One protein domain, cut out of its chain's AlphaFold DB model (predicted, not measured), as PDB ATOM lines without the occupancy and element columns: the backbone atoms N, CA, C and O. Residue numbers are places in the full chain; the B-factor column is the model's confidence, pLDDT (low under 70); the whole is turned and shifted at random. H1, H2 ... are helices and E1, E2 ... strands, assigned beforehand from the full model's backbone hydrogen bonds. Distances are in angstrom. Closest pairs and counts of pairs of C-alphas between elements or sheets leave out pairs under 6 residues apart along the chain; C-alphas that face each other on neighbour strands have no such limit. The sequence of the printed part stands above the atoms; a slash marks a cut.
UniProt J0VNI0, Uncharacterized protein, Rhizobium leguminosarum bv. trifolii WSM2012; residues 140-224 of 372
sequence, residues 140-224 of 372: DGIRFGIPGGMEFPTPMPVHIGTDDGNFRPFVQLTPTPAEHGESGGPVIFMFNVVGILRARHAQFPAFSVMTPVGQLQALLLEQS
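This is residues 140 to 224 of the 372 residues of an uncharacterized protein of Rhizobium leguminosarum bv. trifolii WSM2012 (UniProt J0VNI0). A small closed barrel of six antiparallel strands has one short helix, H1, on its outside, which follows the last strand, E6, with no residue between them. Residues 217 to 224, of which 217 to 222 belong to H1, stick out from the barrel as a short arm. The printed part has 85 residues with six named strands and one named helix, in the order E1 E2 E3 E4 E5 E6 H1; the class is mixed, helices and strands. Round the ring run E1, E2, E3, E6, E5, E4 and back to E1. The whole is compact, with a radius of gyration of the C-alphas of 12.6 A and spans of 35 by 30 by 23 A.

E1, residues 140 to 145, begins at C-alpha 140 at (169.879, 242.816, 164.760) and is 16.5 A long. E2, residues 154 to 160, is 17.6 A long. E3 is residues 171 to 174 and E4 residues 186 to 189. E5, residues 192 to 200, is the longest strand, 22.4 A from C-alpha 192 at (173.629, 242.084, 176.969). E6, residues 208 to 212, is 12.8 A long. H1, residues 213 to 222, is 14.3 A long and ends at C-alpha 222 at (161.308, 233.741, 192.014).

E1, E2 and E3 form a meander, each strand the antiparallel neighbour of the one before, and so do E4, E5 and E6. In the hairpin E1 and E2, N 141 and O 158 are 2.8 A apart. E2 and E3, also a hairpin, have N 159 and O 174 at 2.7 A. This pairing is staggered: E2 pairs with E1 over residues 154 to 159 and with E3 over 159 to 160. E3 and E6 have N 173 and O 208 at 2.8 A. In the hairpin E5 and E6, N 211 and O 196 are 2.8 A apart; in the hairpin E4 and E5, N 194 and O 187 are 2.8 A apart. E4 and E1 close the ring, with N 188 and O 142 at 2.8 A. E1 to E4 and E3 to E6 are each a Greek key, a meander of three strands with the first and fourth strands antiparallel neighbours. E1 and E3 are apart. H1 is on the barrel and outside it, at a height over the sheet of 9.6 A, and only just over none of its strands, with 2 of its 10 C-alphas falling on E5. The closest C-alphas of E5 and H1, those of Gly 195 and Val 213, are 4.5 A apart. Every O i to N i+4 pair in H1 is within hydrogen-bond range.

The two C-alphas farthest apart, those of Ala 206 and Ser 224, are 37.4 A apart. The printed part has no cut. The link from E3 to E4, 11 residues, is long; those from E4 to E5 and from E6 to H1 are tight. The mean pLDDT of the printed part is 89.6, and no printed residue is under 70.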
ATOM      1  N   ASP A 140     168.828 243.776 165.079       87.62
ATOM      2  CA  ASP A 140     169.879 242.816 164.760       87.62
ATOM      3  C   ASP A 140     170.742 242.550 165.995       87.62
ATOM      4  O   ASP A 140     171.067 243.461 166.755       87.62
ATOM      5  N   GLY A 141     171.122 241.295 166.185       89.81
ATOM      6  CA  GLY A 141     171.970 240.829 167.268       89.81
ATOM      7  C   GLY A 141     172.884 239.700 166.808       89.81
ATOM      8  O   GLY A 141     172.988 239.382 165.622       89.81
ATOM      9  N   ILE A 142     173.555 239.083 167.772       90.56
ATOM     10  CA  ILE A 142     174.432 237.935 167.546       90.56
ATOM     11  C   ILE A 142     173.992 236.842 168.502       90.56
ATOM     12  O   ILE A 142     173.896 237.070 169.705       90.56
ATOM     13  N   ARG A 143     173.725 235.647 167.986       93.44
ATOM     14  CA  ARG A 143     173.562 234.465 168.831       93.44
ATOM     15  C   ARG A 143     174.882 233.722 168.921       93.44
ATOM     16  O   ARG A 143     175.624 233.667 167.944       93.44
ATOM     17  N   PHE A 144     175.128 233.105 170.062       93.88
ATOM     18  CA  PHE A 144     176.233 232.178 170.231       93.88
ATOM     19  C   PHE A 144     175.686 230.786 170.521       93.88
ATOM     20  O   PHE A 144     174.762 230.634 171.315       93.88
ATOM     21  N   GLY A 145     176.262 229.777 169.878       93.75
ATOM     22  CA  GLY A 145     175.942 228.369 170.088       93.75
ATOM     23  C   GLY A 145     177.168 227.505 169.822       93.75
ATOM     24  O   GLY A 145     178.085 227.940 169.126       93.75
ATOM     25  N   ILE A 146     177.198 226.298 170.381       95.75
ATOM     26  CA  ILE A 146     178.230 225.296 170.099       95.75
ATOM     27  C   ILE A 146     177.562 224.115 169.390       95.75
ATOM     28  O   ILE A 146     176.995 223.243 170.059       95.75
ATOM     29  N   PRO A 147     177.599 224.073 168.045       93.44
ATOM     30  CA  PRO A 147     177.035 222.963 167.293       93.44
ATOM     31  C   PRO A 147     177.580 221.601 167.750       93.44
ATOM     32  O   PRO A 147     178.691 221.487 168.276       93.44
ATOM     33  N   GLY A 148     176.789 220.551 167.542       90.56
ATOM     34  CA  GLY A 148     177.152 219.179 167.883       90.56
ATOM     35  C   GLY A 148     178.507 218.786 167.290       90.56
ATOM     36  O   GLY A 148     178.769 219.017 166.108       90.56
ATOM     37  N   GLY A 149     179.378 218.213 168.122       87.19
ATOM     38  CA  GLY A 149     180.740 217.831 167.732       87.19
ATOM     39  C   GLY A 149     181.754 218.978 167.585       87.19
ATOM     40  O   GLY A 149     182.904 218.707 167.240       87.19
ATOM     41  N   MET A 150     181.371 220.235 167.841       92.56
ATOM     42  CA  MET A 150     182.309 221.359 167.946       92.56
ATOM     43  C   MET A 150     182.714 221.618 169.402       92.56
ATOM     44  O   MET A 150     181.957 221.340 170.328       92.56
ATOM     45  N   GLU A 151     183.913 222.177 169.588       88.44
ATOM     46  CA  GLU A 151     184.477 222.506 170.908       88.44
ATOM     47  C   GLU A 151     184.224 223.968 171.313       88.44
ATOM     48  O   GLU A 151     184.032 224.273 172.487       88.44
ATOM     49  N   PHE A 152     184.211 224.885 170.340       87.94
ATOM     50  CA  PHE A 152     184.169 226.328 170.587       87.94
ATOM     51  C   PHE A 152     182.863 226.954 170.090       87.94
ATOM     52  O   PHE A 152     182.299 226.487 169.093       87.94
ATOM     53  N   PRO A 153     182.374 228.015 170.758       91.00
ATOM     54  CA  PRO A 153     181.146 228.672 170.347       91.00
ATOM     55  C   PRO A 153     181.356 229.433 169.047       91.00
ATOM     56  O   PRO A 153     182.405 230.018 168.802       91.00
ATOM     57  N   THR A 154     180.330 229.408 168.204       89.88
ATOM     58  CA  THR A 154     180.321 230.087 166.913       89.88
ATOM     59  C   THR A 154     179.350 231.267 166.983       89.88
ATOM     60  O   THR A 154     178.157 231.053 167.232       89.88
ATOM     61  N   PRO A 155     179.822 232.513 166.790       90.25
ATOM     62  CA  PRO A 155     178.946 233.668 166.669       90.25
ATOM     63  C   PRO A 155     178.175 233.587 165.350       90.25
ATOM     64  O   PRO A 155     178.745 233.322 164.290       90.25
ATOM     65  N   MET A 156     176.867 233.832 165.398       89.44
ATOM     66  CA  MET A 156     176.029 233.911 164.204       89.44
ATOM     67  C   MET A 156     175.151 235.164 164.247       89.44
ATOM     68  O   MET A 156     174.401 235.346 165.211       89.44
ATOM     69  N   PRO A 157     175.198 236.025 163.214       89.88
ATOM     70  CA  PRO A 157     174.327 237.187 163.142       89.88
ATOM     71  C   PRO A 157     172.870 236.744 163.002       89.88
ATOM     72  O   PRO A 157     172.553 235.793 162.279       89.88
ATOM     73  N   VAL A 158     171.980 237.446 163.698       92.00
ATOM     74  CA  VAL A 158     170.541 237.184 163.680       92.00
ATOM     75  C   VAL A 158     169.744 238.477 163.703       92.00
ATOM     76  O   VAL A 158     170.106 239.440 164.363       92.00
ATOM     77  N   HIS A 159     168.605 238.456 163.032       93.06
ATOM     78  CA  HIS A 159     167.524 239.398 163.213       93.06
ATOM     79  C   HIS A 159     166.558 238.848 164.265       93.06
ATOM     80  O   HIS A 159     166.021 237.744 164.105       93.06
ATOM     81  N   ILE A 160     166.352 239.618 165.328       92.94
ATOM     82  CA  ILE A 160     165.408 239.350 166.407       92.94
ATOM     83  C   ILE A 160     164.051 239.888 165.966       92.94
ATOM     84  O   ILE A 160     163.876 241.094 165.804       92.94
ATOM     85  N   GLY A 161     163.102 238.981 165.745       89.94
ATOM     86  CA  GLY A 161     161.770 239.280 165.233       89.94
ATOM     87  C   GLY A 161     160.876 240.017 166.230       89.94
ATOM     88  O   GLY A 161     161.338 240.657 167.174       89.94
ATOM     89  N   THR A 162     159.566 239.954 165.997       82.38
ATOM     90  CA  THR A 162     158.577 240.555 166.894       82.38
ATOM     91  C   THR A 162     158.253 239.638 168.077       82.38
ATOM     92  O   THR A 162     158.404 238.419 168.011       82.38
ATOM     93  N   ASP A 163     157.811 240.254 169.170       71.75
ATOM     94  CA  ASP A 163     157.328 239.639 170.412       71.75
ATOM     95  C   ASP A 163     155.797 239.434 170.420       71.75
ATOM     96  O   ASP A 163     155.191 239.080 171.436       71.75
ATOM     97  N   ASP A 164     155.156 239.649 169.269       73.81
ATOM     98  CA  ASP A 164     153.723 239.527 169.048       73.81
ATOM     99  C   ASP A 164     153.364 238.379 168.081       73.81
ATOM    100  O   ASP A 164     154.205 237.715 167.476       73.81
ATOM    101  N   GLY A 165     152.066 238.089 167.974       73.62
ATOM    102  CA  GLY A 165     151.553 237.111 167.014       73.62
ATOM    103  C   GLY A 165     151.802 235.644 167.384       73.62
ATOM    104  O   GLY A 165     151.707 235.247 168.545       73.62
ATOM    105  N   ASN A 166     152.042 234.821 166.359       72.31
ATOM    106  CA  ASN A 166     151.983 233.354 166.436       72.31
ATOM    107  C   ASN A 166     153.158 232.701 167.173       72.31
ATOM    108  O   ASN A 166     153.093 231.510 167.464       72.31
ATOM    109  N   PHE A 167     154.229 233.448 167.440       71.19
ATOM    110  CA  PHE A 167     155.420 232.903 168.087       71.19
ATOM    111  C   PHE A 167     155.373 233.015 169.609       71.19
ATOM    112  O   PHE A 167     156.170 232.354 170.268       71.19
ATOM    113  N   ARG A 168     154.414 233.766 170.180       80.56
ATOM    114  CA  ARG A 168     154.288 233.928 171.635       80.56
ATOM    115  C   ARG A 168     154.143 232.567 172.338       80.56
ATOM    116  O   ARG A 168     153.376 231.723 171.875       80.56
ATOM    117  N   PRO A 169     154.824 232.368 173.480       85.12
ATOM    118  CA  PRO A 169     155.600 233.361 174.239       85.12
ATOM    119  C   PRO A 169     157.062 233.550 173.769       85.12
ATOM    120  O   PRO A 169     157.845 234.190 174.465       85.12
ATOM    121  N   PHE A 170     157.444 232.996 172.621       89.25
ATOM    122  CA  PHE A 170     158.795 233.052 172.056       89.25
ATOM    123  C   PHE A 170     158.958 234.181 171.034       89.25
ATOM    124  O   PHE A 170     157.984 234.732 170.520       89.25
ATOM    125  N   VAL A 171     160.216 234.484 170.711       90.44
ATOM    126  CA  VAL A 171     160.588 235.443 169.665       90.44
ATOM    127  C   VAL A 171     161.305 234.713 168.537       90.44
ATOM    128  O   VAL A 171     162.178 233.873 168.766       90.44
ATOM    129  N   GLN A 172     160.922 235.030 167.305       92.69
ATOM    130  CA  GLN A 172     161.531 234.480 166.099       92.69
ATOM    131  C   GLN A 172     162.958 235.012 165.902       92.69
ATOM    132  O   GLN A 172     163.215 236.197 166.089       92.69
ATOM    133  N   LEU A 173     163.860 234.153 165.429       92.06
ATOM    134  CA  LEU A 173     165.189 234.519 164.944       92.06
ATOM    135  C   LEU A 173     165.353 234.119 163.472       92.06
ATOM    136  O   LEU A 173     165.011 232.999 163.081       92.06
ATOM    137  N   THR A 174     165.913 235.021 162.669       89.81
ATOM    138  CA  THR A 174     166.202 234.821 161.232       89.81
ATOM    139  C   THR A 174     167.566 235.384 160.847       89.81
ATOM    140  O   THR A 174     168.062 236.240 161.563       89.81
ATOM    141  N   PRO A 175     168.178 234.985 159.720       79.75
ATOM    142  CA  PRO A 175     167.767 233.919 158.801       79.75
ATOM    143  C   PRO A 175     168.296 232.534 159.205       79.75
ATOM    144  O   PRO A 175     167.896 231.537 158.612       79.75
ATOM    145  N   THR A 176     169.218 232.467 160.166       78.31
ATOM    146  CA  THR A 176     170.015 231.265 160.414       78.31
ATOM    147  C   THR A 176     169.273 230.285 161.330       78.31
ATOM    148  O   THR A 176     169.041 230.611 162.505       78.31
ATOM    149  N   PRO A 177     168.901 229.087 160.841       88.12
ATOM    150  CA  PRO A 177     168.308 228.069 161.690       88.12
ATOM    151  C   PRO A 177     169.323 227.599 162.738       88.12
ATOM    152  O   PRO A 177     170.529 227.626 162.506       88.12
ATOM    153  N   ALA A 178     168.828 227.196 163.902       91.19
ATOM    154  CA  ALA A 178     169.634 226.592 164.943       91.19
ATOM    155  C   ALA A 178     170.016 225.180 164.504       91.19
ATOM    156  O   ALA A 178     169.188 224.435 163.952       91.19
ATOM    157  N   GLU A 179     171.267 224.837 164.754       93.00
ATOM    158  CA  GLU A 179     171.808 223.498 164.623       93.00
ATOM    159  C   GLU A 179     171.703 222.752 165.957       93.00
ATOM    160  O   GLU A 179     171.526 223.337 167.031       93.00
ATOM    161  N   HIS A 180     171.788 221.425 165.889       92.62
ATOM    162  CA  HIS A 180     171.853 220.600 167.091       92.62
ATOM    163  C   HIS A 180     173.054 221.020 167.958       92.62
ATOM    164  O   HIS A 180     174.118 221.310 167.418       92.62
ATOM    165  N   GLY A 181     172.885 221.064 169.282       95.06
ATOM    166  CA  GLY A 181     173.908 221.524 170.233       95.06
ATOM    167  C   GLY A 181     173.894 223.030 170.528       95.06
ATOM    168  O   GLY A 181     174.401 223.453 171.563       95.06
ATOM    169  N   GLU A 182     173.259 223.861 169.696       96.62
ATOM    170  CA  GLU A 182     173.222 225.315 169.934       96.62
ATOM    171  C   GLU A 182     172.173 225.737 170.979       96.62
ATOM    172  O   GLU A 182     172.244 226.836 171.534       96.62
ATOM    173  N   SER A 183     171.205 224.864 171.265       96.81
ATOM    174  CA  SER A 183     170.152 225.070 172.259       96.81
ATOM    175  C   SER A 183     170.704 225.501 173.619       96.81
ATOM    176  O   SER A 183     171.619 224.881 174.146       96.81
ATOM    177  N   GLY A 184     170.113 226.536 174.211       97.81
ATOM    178  CA  GLY A 184     170.535 227.140 175.475       97.81
ATOM    179  C   GLY A 184     171.586 228.245 175.333       97.81
ATOM    180  O   GLY A 184     171.898 228.914 176.317       97.81
ATOM    181  N   GLY A 185     172.104 228.479 174.124       97.44
ATOM    182  CA  GLY A 185     173.052 229.554 173.847       97.44
ATOM    183  C   GLY A 185     172.449 230.963 173.979       97.44
ATOM    184  O   GLY A 185     171.242 231.142 173.774       97.44
ATOM    185  N   PRO A 186     173.252 231.984 174.328       97.31
ATOM    186  CA  PRO A 186     172.757 233.343 174.504       97.31
ATOM    187  C   PRO A 186     172.519 234.037 173.158       97.31
ATOM    188  O   PRO A 186     173.307 233.916 172.216       97.31
ATOM    189  N   VAL A 187     171.463 234.843 173.097       95.38
ATOM    190  CA  VAL A 187     171.270 235.865 172.063       95.38
ATOM    191  C   VAL A 187     171.676 237.204 172.655       95.38
ATOM    192  O   VAL A 187     171.144 237.610 173.688       95.38
ATOM    193  N   ILE A 188     172.628 237.879 172.018       91.12
ATOM    194  CA  ILE A 188     173.269 239.090 172.515       91.12
ATOM    195  C   ILE A 188     172.905 240.282 171.633       91.12
ATOM    196  O   ILE A 188     173.051 240.254 170.409       91.12
ATOM    197  N   PHE A 189     172.494 241.365 172.283       85.69
ATOM    198  CA  PHE A 189     172.320 242.680 171.685       85.69
ATOM    199  C   PHE A 189     172.983 243.717 172.590       85.69
ATOM    200  O   PHE A 189     172.742 243.745 173.796       85.69
ATOM    201  N   MET A 190     173.849 244.556 172.014       80.06
ATOM    202  CA  MET A 190     174.596 245.579 172.758       80.06
ATOM    203  C   MET A 190     175.272 245.035 174.033       80.06
ATOM    204  O   MET A 190     175.120 245.614 175.103       80.06
ATOM    205  N   PHE A 191     176.010 243.922 173.923       80.69
ATOM    206  CA  PHE A 191     176.733 243.257 175.027       80.69
ATOM    207  C   PHE A 191     175.875 242.645 176.143       80.69
ATOM    208  O   PHE A 191     176.429 242.123 177.110       80.69
ATOM    209  N   ASN A 192     174.550 242.671 176.007       87.00
ATOM    210  CA  ASN A 192     173.629 242.084 176.969       87.00
ATOM    211  C   ASN A 192     172.890 240.904 176.345       87.00
ATOM    212  O   ASN A 192     172.529 240.932 175.167       87.00
ATOM    213  N   VAL A 193     172.633 239.882 177.151       93.69
ATOM    214  CA  VAL A 193     171.771 238.763 176.786       93.69
ATOM    215  C   VAL A 193     170.332 239.261 176.746       93.69
ATOM    216  O   VAL A 193     169.818 239.770 177.738       93.69
ATOM    217  N   VAL A 194     169.689 239.110 175.593       94.50
ATOM    218  CA  VAL A 194     168.285 239.484 175.349       94.50
ATOM    219  C   VAL A 194     167.369 238.276 175.177       94.50
ATOM    220  O   VAL A 194     166.148 238.416 175.158       94.50
ATOM    221  N   GLY A 195     167.943 237.078 175.091       96.31
ATOM    222  CA  GLY A 195     167.184 235.841 175.063       96.31
ATOM    223  C   GLY A 195     168.068 234.604 175.078       96.31
ATOM    224  O   GLY A 195     169.293 234.683 174.965       96.31
ATOM    225  N   ILE A 196     167.419 233.454 175.220       97.56
ATOM    226  CA  ILE A 196     168.035 232.128 175.242       97.56
ATOM    227  C   ILE A 196     167.565 231.384 173.999       97.56
ATOM    228  O   ILE A 196     166.360 231.213 173.796       97.56
ATOM    229  N   LEU A 197     168.493 230.940 173.156       96.62
ATOM    230  CA  LEU A 197     168.176 230.139 171.980       96.62
ATOM    231  C   LEU A 197     167.524 228.824 172.420       96.62
ATOM    232  O   LEU A 197     168.086 228.112 173.244       96.62
ATOM    233  N   ARG A 198     166.356 228.475 171.876       92.31
ATOM    234  CA  ARG A 198     165.724 227.183 172.169       92.31
ATOM    235  C   ARG A 198     166.137 226.145 171.147       92.31
ATOM    236  O   ARG A 198     167.006 225.343 171.417       92.31
ATOM    237  N   ALA A 199     165.502 226.159 169.985       84.81
ATOM    238  CA  ALA A 199     165.754 225.227 168.901       84.81
ATOM    239  C   ALA A 199     165.178 225.800 167.601       84.81
ATOM    240  O   ALA A 199     164.563 226.875 167.567       84.81
ATOM    241  N   ARG A 200     165.347 225.041 166.522       84.38
ATOM    242  CA  ARG A 200     164.637 225.239 165.260       84.38
ATOM    243  C   ARG A 200     163.127 225.065 165.466       84.38
ATOM    244  O   ARG A 200     162.691 224.157 166.172       84.38
ATOM    245  N   HIS A 201     162.315 225.907 164.832       81.50
ATOM    246  CA  HIS A 201     160.861 225.812 164.933       81.50
ATOM    247  C   HIS A 201     160.345 224.545 164.234       81.50
ATOM    248  O   HIS A 201     160.598 224.339 163.046       81.50
ATOM    249  N   ALA A 202     159.565 223.722 164.942       79.19
ATOM    250  CA  ALA A 202     159.112 222.418 164.443       79.19
ATOM    251  C   ALA A 202     158.293 222.510 163.141       79.19
ATOM    252  O   ALA A 202     158.449 221.686 162.246       79.19
ATOM    253  N   GLN A 203     157.435 223.529 163.017       80.44
ATOM    254  CA  GLN A 203     156.594 223.721 161.826       80.44
ATOM    255  C   GLN A 203     157.258 224.578 160.742       80.44
ATOM    256  O   GLN A 203     156.849 224.526 159.586       80.44
ATOM    257  N   PHE A 204     158.272 225.372 161.101       82.44
ATOM    258  CA  PHE A 204     158.914 226.319 160.189       82.44
ATOM    259  C   PHE A 204     160.436 226.158 160.292       82.44
ATOM    260  O   PHE A 204     161.099 226.970 160.932       82.44
ATOM    261  N   PRO A 205     161.015 225.117 159.667       81.81
ATOM    262  CA  PRO A 205     162.413 224.734 159.884       81.81
ATOM    263  C   PRO A 205     163.450 225.796 159.494       81.81
ATOM    264  O   PRO A 205     164.604 225.701 159.896       81.81
ATOM    265  N   ALA A 206     163.057 226.799 158.706       85.00
ATOM    266  CA  ALA A 206     163.906 227.935 158.345       85.00
ATOM    267  C   ALA A 206     164.056 228.975 159.474       85.00
ATOM    268  O   ALA A 206     164.803 229.934 159.322       85.00
ATOM    269  N   PHE A 207     163.333 228.811 160.582       87.56
ATOM    270  CA  PHE A 207     163.293 229.767 161.680       87.56
ATOM    271  C   PHE A 207     163.784 229.111 162.962       87.56
ATOM    272  O   PHE A 207     163.487 227.946 163.240       87.56
ATOM    273  N   SER A 208     164.489 229.892 163.769       91.88
ATOM    274  CA  SER A 208     164.778 229.537 165.157       91.88
ATOM    275  C   SER A 208     163.903 230.364 166.077       91.88
ATOM    276  O   SER A 208     163.363 231.395 165.673       91.88
ATOM    277  N   VAL A 209     163.775 229.922 167.320       93.12
ATOM    278  CA  VAL A 209     163.088 230.696 168.352       93.12
ATOM    279  C   VAL A 209     163.970 230.864 169.576       93.12
ATOM    280  O   VAL A 209     164.771 229.986 169.908       93.12
ATOM    281  N   MET A 210     163.804 231.997 170.248       94.69
ATOM    282  CA  MET A 210     164.393 232.253 171.553       94.69
ATOM    283  C   MET A 210     163.320 232.462 172.612       94.69
ATOM    284  O   MET A 210     162.232 232.971 172.326       94.69
ATOM    285  N   THR A 211     163.660 232.110 173.845       95.25
ATOM    286  CA  THR A 211     162.942 232.584 175.023       95.25
ATOM    287  C   THR A 211     163.451 233.986 175.373       95.25
ATOM    288  O   THR A 211     164.664 234.140 175.533       95.25
ATOM    289  N   PRO A 212     162.584 235.009 175.478       94.81
ATOM    290  CA  PRO A 212     162.988 236.357 175.883       94.81
ATOM    291  C   PRO A 212     163.602 236.395 177.289       94.81
ATOM    292  O   PRO A 212     163.245 235.591 178.156       94.81
ATOM    293  N   VAL A 213     164.524 237.332 177.525       94.69
ATOM    294  CA  VAL A 213     165.256 237.449 178.799       94.69
ATOM    295  C   VAL A 213     164.348 237.735 179.999       94.69
ATOM    296  O   VAL A 213     164.663 237.292 181.104       94.69
ATOM    297  N   GLY A 214     163.193 238.374 179.805       92.06
ATOM    298  CA  GLY A 214     162.231 238.654 180.870       92.06
ATOM    299  C   GLY A 214     161.762 237.394 181.606       92.06
ATOM    300  O   GLY A 214     161.561 237.424 182.820       92.06
ATOM    301  N   GLN A 215     161.675 236.249 180.915       94.44
ATOM    302  CA  GLN A 215     161.335 234.966 181.551       94.44
ATOM    303  C   GLN A 215     162.473 234.440 182.439       94.44
ATOM    304  O   GLN A 215     162.226 233.937 183.534       94.44
ATOM    305  N   LEU A 216     163.729 234.611 182.012       96.00
ATOM    306  CA  LEU A 216     164.898 234.288 182.836       96.00
ATOM    307  C   LEU A 216     164.951 235.185 184.080       96.00
ATOM    308  O   LEU A 216     165.231 234.705 185.176       96.00
ATOM    309  N   GLN A 217     164.665 236.477 183.932       93.62
ATOM    310  CA  GLN A 217     164.642 237.416 185.055       93.62
ATOM    311  C   GLN A 217     163.543 237.090 186.061       93.62
ATOM    312  O   GLN A 217     163.797 237.107 187.266       93.62
ATOM    313  N   ALA A 218     162.345 236.745 185.582       93.44
ATOM    314  CA  ALA A 218     161.259 236.283 186.437       93.44
ATOM    315  C   ALA A 218     161.676 235.043 187.244       93.44
ATOM    316  O   ALA A 218     161.470 235.011 188.457       93.44
ATOM    317  N   LEU A 219     162.348 234.078 186.601       96.25
ATOM    318  CA  LEU A 219     162.879 232.891 187.271       96.25
ATOM    319  C   LEU A 219     163.933 233.244 188.334       96.25
ATOM    320  O   LEU A 219     163.884 232.729 189.448       96.25
ATOM    321  N   LEU A 220     164.879 234.136 188.030       95.69
ATOM    322  CA  LEU A 220     165.893 234.571 189.001       95.69
ATOM    323  C   LEU A 220     165.266 235.254 190.222       95.69
ATOM    324  O   LEU A 220     165.688 234.997 191.352       95.69
ATOM    325  N   LEU A 221     164.248 236.090 189.996       93.44
ATOM    326  CA  LEU A 221     163.503 236.764 191.055       93.44
ATOM    327  C   LEU A 221     162.736 235.762 191.926       93.44
ATOM    328  O   LEU A 221     162.820 235.837 193.150       93.44
ATOM    329  N   GLU A 222     162.036 234.805 191.310       95.38
ATOM    330  CA  GLU A 222     161.308 233.741 192.014       95.38
ATOM    331  C   GLU A 222     162.240 232.936 192.929       95.38
ATOM    332  O   GLU A 222     161.910 232.661 194.082       95.38
ATOM    333  N   GLN A 223     163.441 232.621 192.442       96.69
ATOM    334  CA  GLN A 223     164.442 231.858 193.189       96.69
ATOM    335  C   GLN A 223     165.279 232.713 194.151       96.69
ATOM    336  O   GLN A 223     166.147 232.182 194.845       96.69
ATOM    337  N   SER A 224     165.038 234.029 194.217       95.44
ATOM    338  CA  SER A 224     165.820 234.974 195.028       95.44
ATOM    339  C   SER A 224     167.334 234.881 194.767       95.44
ATOM    340  O   SER A 224     168.149 235.022 195.682       95.44
TER     341      SER A 224